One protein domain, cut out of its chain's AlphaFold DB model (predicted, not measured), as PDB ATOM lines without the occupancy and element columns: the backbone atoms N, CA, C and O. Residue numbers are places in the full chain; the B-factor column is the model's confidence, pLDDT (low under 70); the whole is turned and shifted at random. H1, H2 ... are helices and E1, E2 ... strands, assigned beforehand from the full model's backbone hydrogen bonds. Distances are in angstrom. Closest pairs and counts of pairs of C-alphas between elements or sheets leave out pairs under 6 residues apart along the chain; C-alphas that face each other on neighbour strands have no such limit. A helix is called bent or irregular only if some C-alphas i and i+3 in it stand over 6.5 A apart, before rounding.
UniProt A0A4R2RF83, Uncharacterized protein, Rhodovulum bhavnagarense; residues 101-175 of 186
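AT A GLANCE: This is residues 101 to 175 of the 186 residues of an uncharacterized protein of Rhodovulum bhavnagarense (UniProt A0A4R2RF83). A small twisted sheet of four strands makes the core; helix H1 lies over E2, while H2 sits off one end of the sheet, near the turn between E1 and E2, and only grazes it. The three strands E1, E2 and E3 fold back and forth, and the chain then swings out through H2 and comes back to add the short E4 beside E3. The printed part has 75 residues with two named helices and four named strands, in the order H1, E1, E2, E3, H2, E4; the sheet is mixed, in the order E1, E2, E3, E4, and the class is mixed, helices and strands. The whole is compact, with a radius of gyration of the C-alphas of 12.5 A and spans of 33 by 27 by 19 A.

IN THESE COORDINATES: H1, residues 101 to 110, begins with C-alpha 101 at (61.199, 23.663, -11.401) and is 15.7 A long; it is irregular, with C-alphas 107 and 110 7.1 A apart. E1 is residues 120 to 123, 9.1 A. E2, residues 127 to 134, is the longest strand at 20.4 A and ends with C-alpha 134 at (48.619, 38.222, -8.546). E3, residues 142 to 147, measures 15.9 A. H2, residues 153 to 165, measures 18.6 A. E4, residues 172 to 174, measures 6.6 A and ends with C-alpha 174 at (46.386, 24.982, -14.689).

HOW THE PARTS SIT: H1 is on the sheet at a height over the sheet of 9.9 A, over E2 and along the strands, at 20 degrees to E2 on the local plane; the closest C-alphas of H1 and E2 are those of Phe 104 and Val 130, 6.8 A apart. E1, E2 and E3 form a meander, each strand the antiparallel neighbour of the one before. The hairpin of E1 and E2 has N 120 and O 129 at 2.8 A, within hydrogen-bond range. In the hairpin of E2 and E3, N 130 and O 144 are within range at 2.9 A. Residues 112 to 113 pair antiparallel with residues 133 to 134 of E2. E3, H2 and E4 form a strand-helix-strand unit, two parallel neighbour strands with a helix between, and its crossover is right-handed. Between E3 and E4, N 172 and O 143 are within range at 2.9 A. H2 only grazes the sheet, with its residues 155 to 162; the closest C-alphas of H2 and E2 are those of Leu 159 and Val 127, 7.9 A apart. H1 and H2 are apart. In H2 every O i to N i+4 pair is within hydrogen-bond range, in H1 5 of 6.

THE WHOLE: The C-alphas farthest apart are those of Gly 137 and Ala 154, 34.7 A. The printed part has no cut and no long link. The mean pLDDT of the printed part is 79.2; residues 114 to 117 and 167 to 175, which include E4, are under 70.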
ATOM      1  N   PRO A 101      60.884  22.449 -12.152       86.38
ATOM      2  CA  PRO A 101      61.199  23.663 -11.401       86.38
ATOM      3  C   PRO A 101      61.586  24.853 -12.287       86.38
ATOM      4  O   PRO A 101      61.029  25.943 -12.122       86.38
ATOM      5  N   LEU A 102      62.498  24.657 -13.244       88.12
ATOM      6  CA  LEU A 102      62.927  25.724 -14.146       88.12
ATOM      7  C   LEU A 102      61.804  26.152 -15.096       88.12
ATOM      8  O   LEU A 102      61.630  27.348 -15.350       88.12
ATOM      9  N   ALA A 103      61.027  25.197 -15.605       88.69
ATOM     10  CA  ALA A 103      59.910  25.481 -16.493       88.69
ATOM     11  C   ALA A 103      58.845  26.344 -15.807       88.69
ATOM     12  O   ALA A 103      58.453  27.376 -16.353       88.69
ATOM     13  N   PHE A 104      58.448  26.000 -14.579       85.62
ATOM     14  CA  PHE A 104      57.514  26.811 -13.797       85.62
ATOM     15  C   PHE A 104      58.093  28.184 -13.467       85.62
ATOM     16  O   PHE A 104      57.402  29.192 -13.616       85.62
ATOM     17  N   ALA A 105      59.376  28.260 -13.095       82.12
ATOM     18  CA  ALA A 105      60.024  29.536 -12.821       82.12
ATOM     19  C   ALA A 105      59.962  30.486 -14.029       82.12
ATOM     20  O   ALA A 105      59.667  31.670 -13.855       82.12
ATOM     21  N   LYS A 106      60.177  29.965 -15.246       82.62
ATOM     22  CA  LYS A 106      60.068  30.735 -16.493       82.62
ATOM     23  C   LYS A 106      58.621  31.082 -16.849       82.62
ATOM     24  O   LYS A 106      58.374  32.215 -17.247       82.62
ATOM     25  N   MET A 107      57.666  30.162 -16.687       79.75
ATOM     26  CA  MET A 107      56.241  30.426 -16.957       79.75
ATOM     27  C   MET A 107      55.672  31.521 -16.050       79.75
ATOM     28  O   MET A 107      54.847  32.323 -16.480       79.75
ATOM     29  N   LEU A 108      56.133  31.569 -14.802       76.94
ATOM     30  CA  LEU A 108      55.635  32.504 -13.800       76.94
ATOM     31  C   LEU A 108      56.375  33.848 -13.779       76.94
ATOM     32  O   LEU A 108      56.088  34.670 -12.916       76.94
ATOM     33  N   VAL A 109      57.341  34.086 -14.674       78.69
ATOM     34  CA  VAL A 109      58.121  35.340 -14.689       78.69
ATOM     35  C   VAL A 109      57.260  36.564 -15.019       78.69
ATOM     36  O   VAL A 109      57.578  37.672 -14.606       78.69
ATOM     37  N   ALA A 110      56.165  36.359 -15.754       74.31
ATOM     38  CA  ALA A 110      55.255  37.419 -16.177       74.31
ATOM     39  C   ALA A 110      54.231  37.818 -15.099       74.31
ATOM     40  O   ALA A 110      53.453  38.742 -15.322       74.31
ATOM     41  N   PHE A 111      54.204  37.126 -13.956       75.25
ATOM     42  CA  PHE A 111      53.238  37.370 -12.890       75.25
ATOM     43  C   PHE A 111      53.930  37.917 -11.643       75.25
ATOM     44  O   PHE A 111      54.986  37.429 -11.236       75.25
ATOM     45  N   GLU A 112      53.299  38.898 -11.000       75.38
ATOM     46  CA  GLU A 112      53.703  39.352  -9.671       75.38
ATOM     47  C   GLU A 112      53.446  38.213  -8.673       75.38
ATOM     48  O   GLU A 112      52.336  37.680  -8.596       75.38
ATOM     49  N   ARG A 113      54.480  37.786  -7.940       72.44
ATOM     50  CA  ARG A 113      54.386  36.665  -6.996       72.44
ATOM     51  C   ARG A 113      54.160  37.176  -5.583       72.44
ATOM     52  O   ARG A 113      54.886  38.047  -5.119       72.44
ATOM     53  N   ALA A 114      53.205  36.573  -4.888       67.19
ATOM     54  CA  ALA A 114      52.893  36.854  -3.492       67.19
ATOM     55  C   ALA A 114      53.100  35.582  -2.652       67.19
ATOM     56  O   ALA A 114      52.156  35.030  -2.103       67.19
ATOM     57  N   GLY A 115      54.326  35.052  -2.616       65.56
ATOM     58  CA  GLY A 115      54.642  33.817  -1.891       65.56
ATOM     59  C   GLY A 115      56.029  33.248  -2.215       65.56
ATOM     60  O   GLY A 115      56.746  33.820  -3.044       65.56
ATOM     61  N   PRO A 116      56.433  32.135  -1.567       58.78
ATOM     62  CA  PRO A 116      57.731  31.510  -1.798       58.78
ATOM     63  C   PRO A 116      57.902  31.104  -3.267       58.78
ATOM     64  O   PRO A 116      56.986  30.635  -3.935       58.78
ATOM     65  N   SER A 117      59.110  31.316  -3.780       62.53
ATOM     66  CA  SER A 117      59.423  31.327  -5.211       62.53
ATOM     67  C   SER A 117      59.598  29.945  -5.849       62.53
ATOM     68  O   SER A 117      59.743  29.870  -7.075       62.53
ATOM     69  N   ARG A 118      59.603  28.868  -5.052       71.00
ATOM     70  CA  ARG A 118      59.959  27.522  -5.511       71.00
ATOM     71  C   ARG A 118      58.736  26.598  -5.584       71.00
ATOM     72  O   ARG A 118      58.092  26.392  -4.559       71.00
ATOM     73  N   PRO A 119      58.472  25.987  -6.752       80.56
ATOM     74  CA  PRO A 119      57.448  24.964  -6.879       80.56
ATOM     75  C   PRO A 119      57.701  23.782  -5.941       80.56
ATOM     76  O   PRO A 119      58.841  23.322  -5.826       80.56
ATOM     77  N   SER A 120      56.646  23.265  -5.317       85.38
ATOM     78  CA  SER A 120      56.702  22.090  -4.445       85.38
ATOM     79  C   SER A 120      55.794  20.974  -4.975       85.38
ATOM     80  O   SER A 120      54.677  21.255  -5.411       85.38
ATOM     81  N   PRO A 121      56.255  19.711  -5.012       88.44
ATOM     82  CA  PRO A 121      55.417  18.604  -5.458       88.44
ATOM     83  C   PRO A 121      54.325  18.314  -4.419       88.44
ATOM     84  O   PRO A 121      54.619  18.080  -3.249       88.44
ATOM     85  N   LEU A 122      53.067  18.309  -4.859       88.25
ATOM     86  CA  LEU A 122      51.911  17.863  -4.070       88.25
ATOM     87  C   LEU A 122      51.588  16.393  -4.357       88.25
ATOM     88  O   LEU A 122      51.235  15.639  -3.455       88.25
ATOM     89  N   ILE A 123      51.743  15.985  -5.618       89.19
ATOM     90  CA  ILE A 123      51.714  14.592  -6.064       89.19
ATOM     91  C   ILE A 123      52.940  14.406  -6.948       89.19
ATOM     92  O   ILE A 123      53.050  15.053  -7.992       89.19
ATOM     93  N   ASP A 124      53.858  13.540  -6.520       87.56
ATOM     94  CA  ASP A 124      55.153  13.374  -7.175       87.56
ATOM     95  C   ASP A 124      55.005  13.100  -8.677       87.56
ATOM     96  O   ASP A 124      54.263  12.214  -9.096       87.56
ATOM     97  N   GLY A 125      55.669  13.919  -9.492       85.69
ATOM     98  CA  GLY A 125      55.631  13.819 -10.949       85.69
ATOM     99  C   GLY A 125      54.310  14.198 -11.636       85.69
ATOM    100  O   GLY A 125      54.267  14.103 -12.867       85.69
ATOM    101  N   PHE A 126      53.267  14.637 -10.915       87.75
ATOM    102  CA  PHE A 126      51.935  14.917 -11.483       87.75
ATOM    103  C   PHE A 126      51.324  16.266 -11.100       87.75
ATOM    104  O   PHE A 126      50.690  16.895 -11.951       87.75
ATOM    105  N   VAL A 127      51.470  16.699  -9.847       88.94
ATOM    106  CA  VAL A 127      50.850  17.932  -9.346       88.94
ATOM    107  C   VAL A 127      51.848  18.707  -8.503       88.94
ATOM    108  O   VAL A 127      52.479  18.145  -7.608       88.94
ATOM    109  N   TRP A 128      51.955  20.005  -8.767       89.62
ATOM    110  CA  TRP A 128      52.837  20.918  -8.051       89.62
ATOM    111  C   TRP A 128      52.069  22.140  -7.580       89.62
ATOM    112  O   TRP A 128      51.291  22.709  -8.344       89.62
ATOM    113  N   ASP A 129      52.354  22.581  -6.363       86.50
ATOM    114  CA  ASP A 129      52.083  23.949  -5.949       86.50
ATOM    115  C   ASP A 129      53.164  24.833  -6.562       86.50
ATOM    116  O   ASP A 129      54.349  24.650  -6.273       86.50
ATOM    117  N   VAL A 130      52.783  25.745  -7.453       85.19
ATOM    118  CA  VAL A 130      53.726  26.645  -8.129       85.19
ATOM    119  C   VAL A 130      53.772  28.031  -7.473       85.19
ATOM    120  O   VAL A 130      54.468  28.920  -7.964       85.19
ATOM    121  N   GLY A 131      53.089  28.188  -6.339       82.12
ATOM    122  CA  GLY A 131      53.045  29.397  -5.535       82.12
ATOM    123  C   GLY A 131      51.846  30.287  -5.842       82.12
ATOM    124  O   GLY A 131      50.986  29.996  -6.675       82.12
ATOM    125  N   THR A 132      51.809  31.413  -5.142       83.12
ATOM    126  CA  THR A 132      50.723  32.388  -5.221       83.12
ATOM    127  C   THR A 132      51.099  33.520  -6.164       83.12
ATOM    128  O   THR A 132      52.162  34.133  -6.027       83.12
ATOM    129  N   ILE A 133      50.215  33.821  -7.113       80.81
ATOM    130  CA  ILE A 133      50.402  34.906  -8.079       80.81
ATOM    131  C   ILE A 133      49.284  35.933  -7.988       80.81
ATOM    132  O   ILE A 133      48.135  35.615  -7.686       80.81
ATOM    133  N   ARG A 134      49.606  37.177  -8.321       79.06
ATOM    134  CA  ARG A 134      48.619  38.222  -8.546       79.06
ATOM    135  C   ARG A 134      48.219  38.210 -10.015       79.06
ATOM    136  O   ARG A 134      49.029  38.468 -10.902       79.06
ATOM    137  N   LEU A 135      46.957  37.882 -10.269       74.88
ATOM    138  CA  LEU A 135      46.366  37.988 -11.599       74.88
ATOM    139  C   LEU A 135      45.819  39.400 -11.805       74.88
ATOM    140  O   LEU A 135      45.192  39.967 -10.909       74.88
ATOM    141  N   THR A 136      46.004  39.948 -13.002       72.00
ATOM    142  CA  THR A 136      45.402  41.227 -13.388       72.00
ATOM    143  C   THR A 136      43.880  41.143 -13.243       72.00
ATOM    144  O   THR A 136      43.243  40.283 -13.848       72.00
ATOM    145  N   GLY A 137      43.297  42.011 -12.412       71.44
ATOM    146  CA  GLY A 137      41.856  42.033 -12.123       71.44
ATOM    147  C   GLY A 137      41.395  41.155 -10.950       71.44
ATOM    148  O   GLY A 137      40.221  41.208 -10.590       71.44
ATOM    149  N   ALA A 138      42.281  40.378 -10.316       71.69
ATOM    150  CA  ALA A 138      41.950  39.666  -9.083       71.69
ATOM    151  C   ALA A 138      42.032  40.597  -7.859       71.69
ATOM    152  O   ALA A 138      42.958  41.400  -7.736       71.69
ATOM    153  N   LYS A 139      41.062  40.475  -6.937       71.44
ATOM    154  CA  LYS A 139      41.012  41.271  -5.693       71.44
ATOM    155  C   LYS A 139      42.110  40.890  -4.695       71.44
ATOM    156  O   LYS A 139      42.561  41.744  -3.940       71.44
ATOM    157  N   SER A 140      42.547  39.635  -4.715       75.56
ATOM    158  CA  SER A 140      43.612  39.090  -3.877       75.56
ATOM    159  C   SER A 140      44.542  38.204  -4.714       75.56
ATOM    160  O   SER A 140      44.136  37.716  -5.778       75.56
ATOM    161  N   PRO A 141      45.801  38.009  -4.279       78.69
ATOM    162  CA  PRO A 141      46.665  36.984  -4.846       78.69
ATOM    163  C   PRO A 141      46.029  35.594  -4.732       78.69
ATOM    164  O   PRO A 141      45.306  35.326  -3.778       78.69
ATOM    165  N   VAL A 142      46.296  34.718  -5.701       77.81
ATOM    166  CA  VAL A 142      45.697  33.379  -5.776       77.81
ATOM    167  C   VAL A 142      46.771  32.287  -5.808       77.81
ATOM    168  O   VAL A 142      47.709  32.400  -6.606       77.81
ATOM    169  N   PRO A 143      46.674  31.237  -4.974       80.25
ATOM    170  CA  PRO A 143      47.522  30.058  -5.092       80.25
ATOM    171  C   PRO A 143      47.262  29.328  -6.411       80.25
ATOM    172  O   PRO A 143      46.117  29.134  -6.833       80.25
ATOM    173  N   VAL A 144      48.340  28.911  -7.072       81.06
ATOM    174  CA  VAL A 144      48.287  28.217  -8.357       81.06
ATOM    175  C   VAL A 144      48.922  26.850  -8.229       81.06
ATOM    176  O   VAL A 144      50.070  26.708  -7.817       81.06
ATOM    177  N   TRP A 145      48.182  25.837  -8.660       87.12
ATOM    178  CA  TRP A 145      48.674  24.483  -8.827       87.12
ATOM    179  C   TRP A 145      48.785  24.151 -10.311       87.12
ATOM    180  O   TRP A 145      47.906  24.466 -11.119       87.12
ATOM    181  N   PHE A 146      49.869  23.486 -10.683       85.88
ATOM    182  CA  PHE A 146      50.030  22.909 -12.007       85.88
ATOM    183  C   PHE A 146      49.786  21.408 -11.935       85.88
ATOM    184  O   PHE A 146      50.384  20.727 -11.102       85.88
ATOM    185  N   ALA A 147      48.949  20.892 -12.834       88.25
ATOM    186  CA  ALA A 147      48.679  19.469 -12.938       88.25
ATOM    187  C   ALA A 147      48.804  18.985 -14.388       88.25
ATOM    188  O   ALA A 147      48.349  19.638 -15.332       88.25
ATOM    189  N   ARG A 148      49.402  17.807 -14.556       88.38
ATOM    190  CA  ARG A 148      49.604  17.134 -15.848       88.38
ATOM    191  C   ARG A 148      48.937  15.768 -15.858       88.38
ATOM    192  O   ARG A 148      48.619  15.220 -14.807       88.38
ATOM    193  N   ARG A 149      48.764  15.189 -17.047       86.69
ATOM    194  CA  ARG A 149      48.184  13.854 -17.251       86.69
ATOM    195  C   ARG A 149      46.810  13.676 -16.601       86.69
ATOM    196  O   ARG A 149      46.432  12.566 -16.265       86.69
ATOM    197  N   LEU A 150      46.017  14.745 -16.517       84.19
ATOM    198  CA  LEU A 150      44.643  14.706 -15.994       84.19
ATOM    199  C   LEU A 150      43.669  13.880 -16.853       84.19
ATOM    200  O   LEU A 150      42.526  13.693 -16.465       84.19
ATOM    201  N   ALA A 151      44.103  13.410 -18.027       82.69
ATOM    202  CA  ALA A 151      43.370  12.416 -18.808       82.69
ATOM    203  C   ALA A 151      43.502  10.990 -18.238       82.69
ATOM    204  O   ALA A 151      42.741  10.116 -18.627       82.69
ATOM    205  N   ASP A 152      44.473  10.747 -17.351       85.50
ATOM    206  CA  ASP A 152      44.641   9.484 -16.636       85.50
ATOM    207  C   ASP A 152      43.701   9.469 -15.412       85.50
ATOM    208  O   ASP A 152      43.901  10.271 -14.489       85.50
ATOM    209  N   PRO A 153      42.689   8.578 -15.363       86.31
ATOM    210  CA  PRO A 153      41.726   8.538 -14.261       86.31
ATOM    211  C   PRO A 153      42.375   8.313 -12.890       86.31
ATOM    212  O   PRO A 153      41.872   8.801 -11.876       86.31
ATOM    213  N   ALA A 154      43.519   7.623 -12.840       89.06
ATOM    214  CA  ALA A 154      44.243   7.401 -11.593       89.06
ATOM    215  C   ALA A 154      44.874   8.697 -11.061       89.06
ATOM    216  O   ALA A 154      44.915   8.915  -9.850       89.06
ATOM    217  N   VAL A 155      45.347   9.574 -11.954       86.94
ATOM    218  CA  VAL A 155      45.851  10.904 -11.576       86.94
ATOM    219  C   VAL A 155      44.694  11.784 -11.112       86.94
ATOM    220  O   VAL A 155      44.824  12.462 -10.096       86.94
ATOM    221  N   TRP A 156      43.559  11.722 -11.812       86.56
ATOM    222  CA  TRP A 156      42.354  12.468 -11.449       86.56
ATOM    223  C   TRP A 156      41.843  12.098 -10.051       86.56
ATOM    224  O   TRP A 156      41.690  12.970  -9.207       86.56
ATOM    225  N   THR A 157      41.719  10.802  -9.755       88.56
ATOM    226  CA  THR A 157      41.277  10.301  -8.438       88.56
ATOM    227  C   THR A 157      42.160  10.814  -7.294       88.56
ATOM    228  O   THR A 157      41.675  11.191  -6.229       88.56
ATOM    229  N   ARG A 158      43.483  10.854  -7.502       89.81
ATOM    230  CA  ARG A 158      44.422  11.375  -6.496       89.81
ATOM    231  C   ARG A 158      44.302  12.886  -6.322       89.81
ATOM    232  O   ARG A 158      44.494  13.374  -5.212       89.81
ATOM    233  N   LEU A 159      44.028  13.614  -7.404       87.69
ATOM    234  CA  LEU A 159      43.791  15.052  -7.344       87.69
ATOM    235  C   LEU A 159      42.481  15.364  -6.610       87.69
ATOM    236  O   LEU A 159      42.491  16.247  -5.760       87.69
ATOM    237  N   ASP A 160      41.405  14.622  -6.869       86.19
ATOM    238  CA  ASP A 160      40.129  14.788  -6.163       86.19
ATOM    239  C   ASP A 160      40.305  14.576  -4.653       86.19
ATOM    240  O   ASP A 160      39.975  15.458  -3.861       86.19
ATOM    241  N   ALA A 161      40.972  13.492  -4.245       87.69
ATOM    242  CA  ALA A 161      41.287  13.246  -2.834       87.69
ATOM    243  C   ALA A 161      42.167  14.348  -2.202       87.69
ATOM    244  O   ALA A 161      42.085  14.620  -1.001       87.69
ATOM    245  N   LEU A 162      43.042  14.986  -2.989       85.62
ATOM    246  CA  LEU A 162      43.844  16.122  -2.529       85.62
ATOM    247  C   LEU A 162      42.982  17.378  -2.335       85.62
ATOM    248  O   LEU A 162      43.183  18.096  -1.355       85.62
ATOM    249  N   LEU A 163      42.036  17.630  -3.241       82.00
ATOM    250  CA  LEU A 163      41.108  18.760  -3.174       82.00
ATOM    251  C   LEU A 163      40.130  18.626  -2.001       82.00
ATOM    252  O   LEU A 163      39.887  19.609  -1.308       82.00
ATOM    253  N   GLU A 164      39.642  17.419  -1.708       82.44
ATOM    254  CA  GLU A 164      38.806  17.153  -0.527       82.44
ATOM    255  C   GLU A 164      39.540  17.473   0.784       82.44
ATOM    256  O   GLU A 164      38.968  18.026   1.721       82.44
ATOM    257  N   ARG A 165      40.841  17.167   0.844       81.06
ATOM    258  CA  ARG A 165      41.696  17.451   2.008       81.06
ATOM    259  C   ARG A 165      42.103  18.918   2.128       81.06
ATOM    260  O   ARG A 165      42.510  19.346   3.207       81.06
ATOM    261  N   ARG A 166      42.081  19.663   1.023       73.19
ATOM    262  CA  ARG A 166      42.486  21.072   0.940       73.19
ATOM    263  C   ARG A 166      41.444  21.850   0.137       73.19
ATOM    264  O   ARG A 166      41.670  22.099  -1.051       73.19
ATOM    265  N   PRO A 167      40.316  22.214   0.774       62.41
ATOM    266  CA  PRO A 167      39.203  22.841   0.083       62.41
ATOM    267  C   PRO A 167      39.637  24.123  -0.659       62.41
ATOM    268  O   PRO A 167      40.424  24.917  -0.137       62.41
ATOM    269  N   PRO A 168      39.155  24.326  -1.898       58.31
ATOM    270  CA  PRO A 168      39.769  25.212  -2.885       58.31
ATOM    271  C   PRO A 168      39.333  26.680  -2.788       58.31
ATOM    272  O   PRO A 168      39.265  27.337  -3.827       58.31
ATOM    273  N   GLU A 169      39.055  27.224  -1.596       56.97
ATOM    274  CA  GLU A 169      38.523  28.597  -1.457       56.97
ATOM    275  C   GLU A 169      39.347  29.648  -2.233       56.97
ATOM    276  O   GLU A 169      38.783  30.626  -2.730       56.97
ATOM    277  N   GLU A 170      40.640  29.387  -2.481       59.38
ATOM    278  CA  GLU A 170      41.514  30.269  -3.267       59.38
ATOM    279  C   GLU A 170      42.321  29.590  -4.402       59.38
ATOM    280  O   GLU A 170      43.019  30.276  -5.150       59.38
ATOM    281  N   VAL A 171      42.229  28.270  -4.601       61.72
ATOM    282  CA  VAL A 171      43.162  27.526  -5.481       61.72
ATOM    283  C   VAL A 171      42.780  27.599  -6.968       61.72
ATOM    284  O   VAL A 171      41.614  27.506  -7.358       61.72
ATOM    285  N   ARG A 172      43.784  27.757  -7.842       67.06
ATOM    286  CA  ARG A 172      43.656  27.713  -9.311       67.06
ATOM    287  C   ARG A 172      44.476  26.564  -9.894       67.06
ATOM    288  O   ARG A 172      45.685  26.535  -9.715       67.06
ATOM    289  N   VAL A 173      43.845  25.666 -10.655       64.75
ATOM    290  CA  VAL A 173      44.533  24.547 -11.329       64.75
ATOM    291  C   VAL A 173      44.768  24.867 -12.810       64.75
ATOM    292  O   VAL A 173      43.829  25.179 -13.543       64.75
ATOM    293  N   ILE A 174      46.014  24.770 -13.279       65.06
ATOM    294  CA  ILE A 174      46.386  24.982 -14.689       65.06
ATOM    295  C   ILE A 174      46.543  23.637 -15.414       65.06
ATOM    296  O   ILE A 174      47.258  22.758 -14.934       65.06
ATOM    297  N   ARG A 175      45.929  23.513 -16.608       65.00
ATOM    298  CA  ARG A 175      46.041  22.355 -17.520       65.00
ATOM    299  C   ARG A 175      46.504  22.771 -18.924       65.00
ATOM    300  O   ARG A 175      46.075  23.801 -19.441       65.00
TER     301      ARG A 175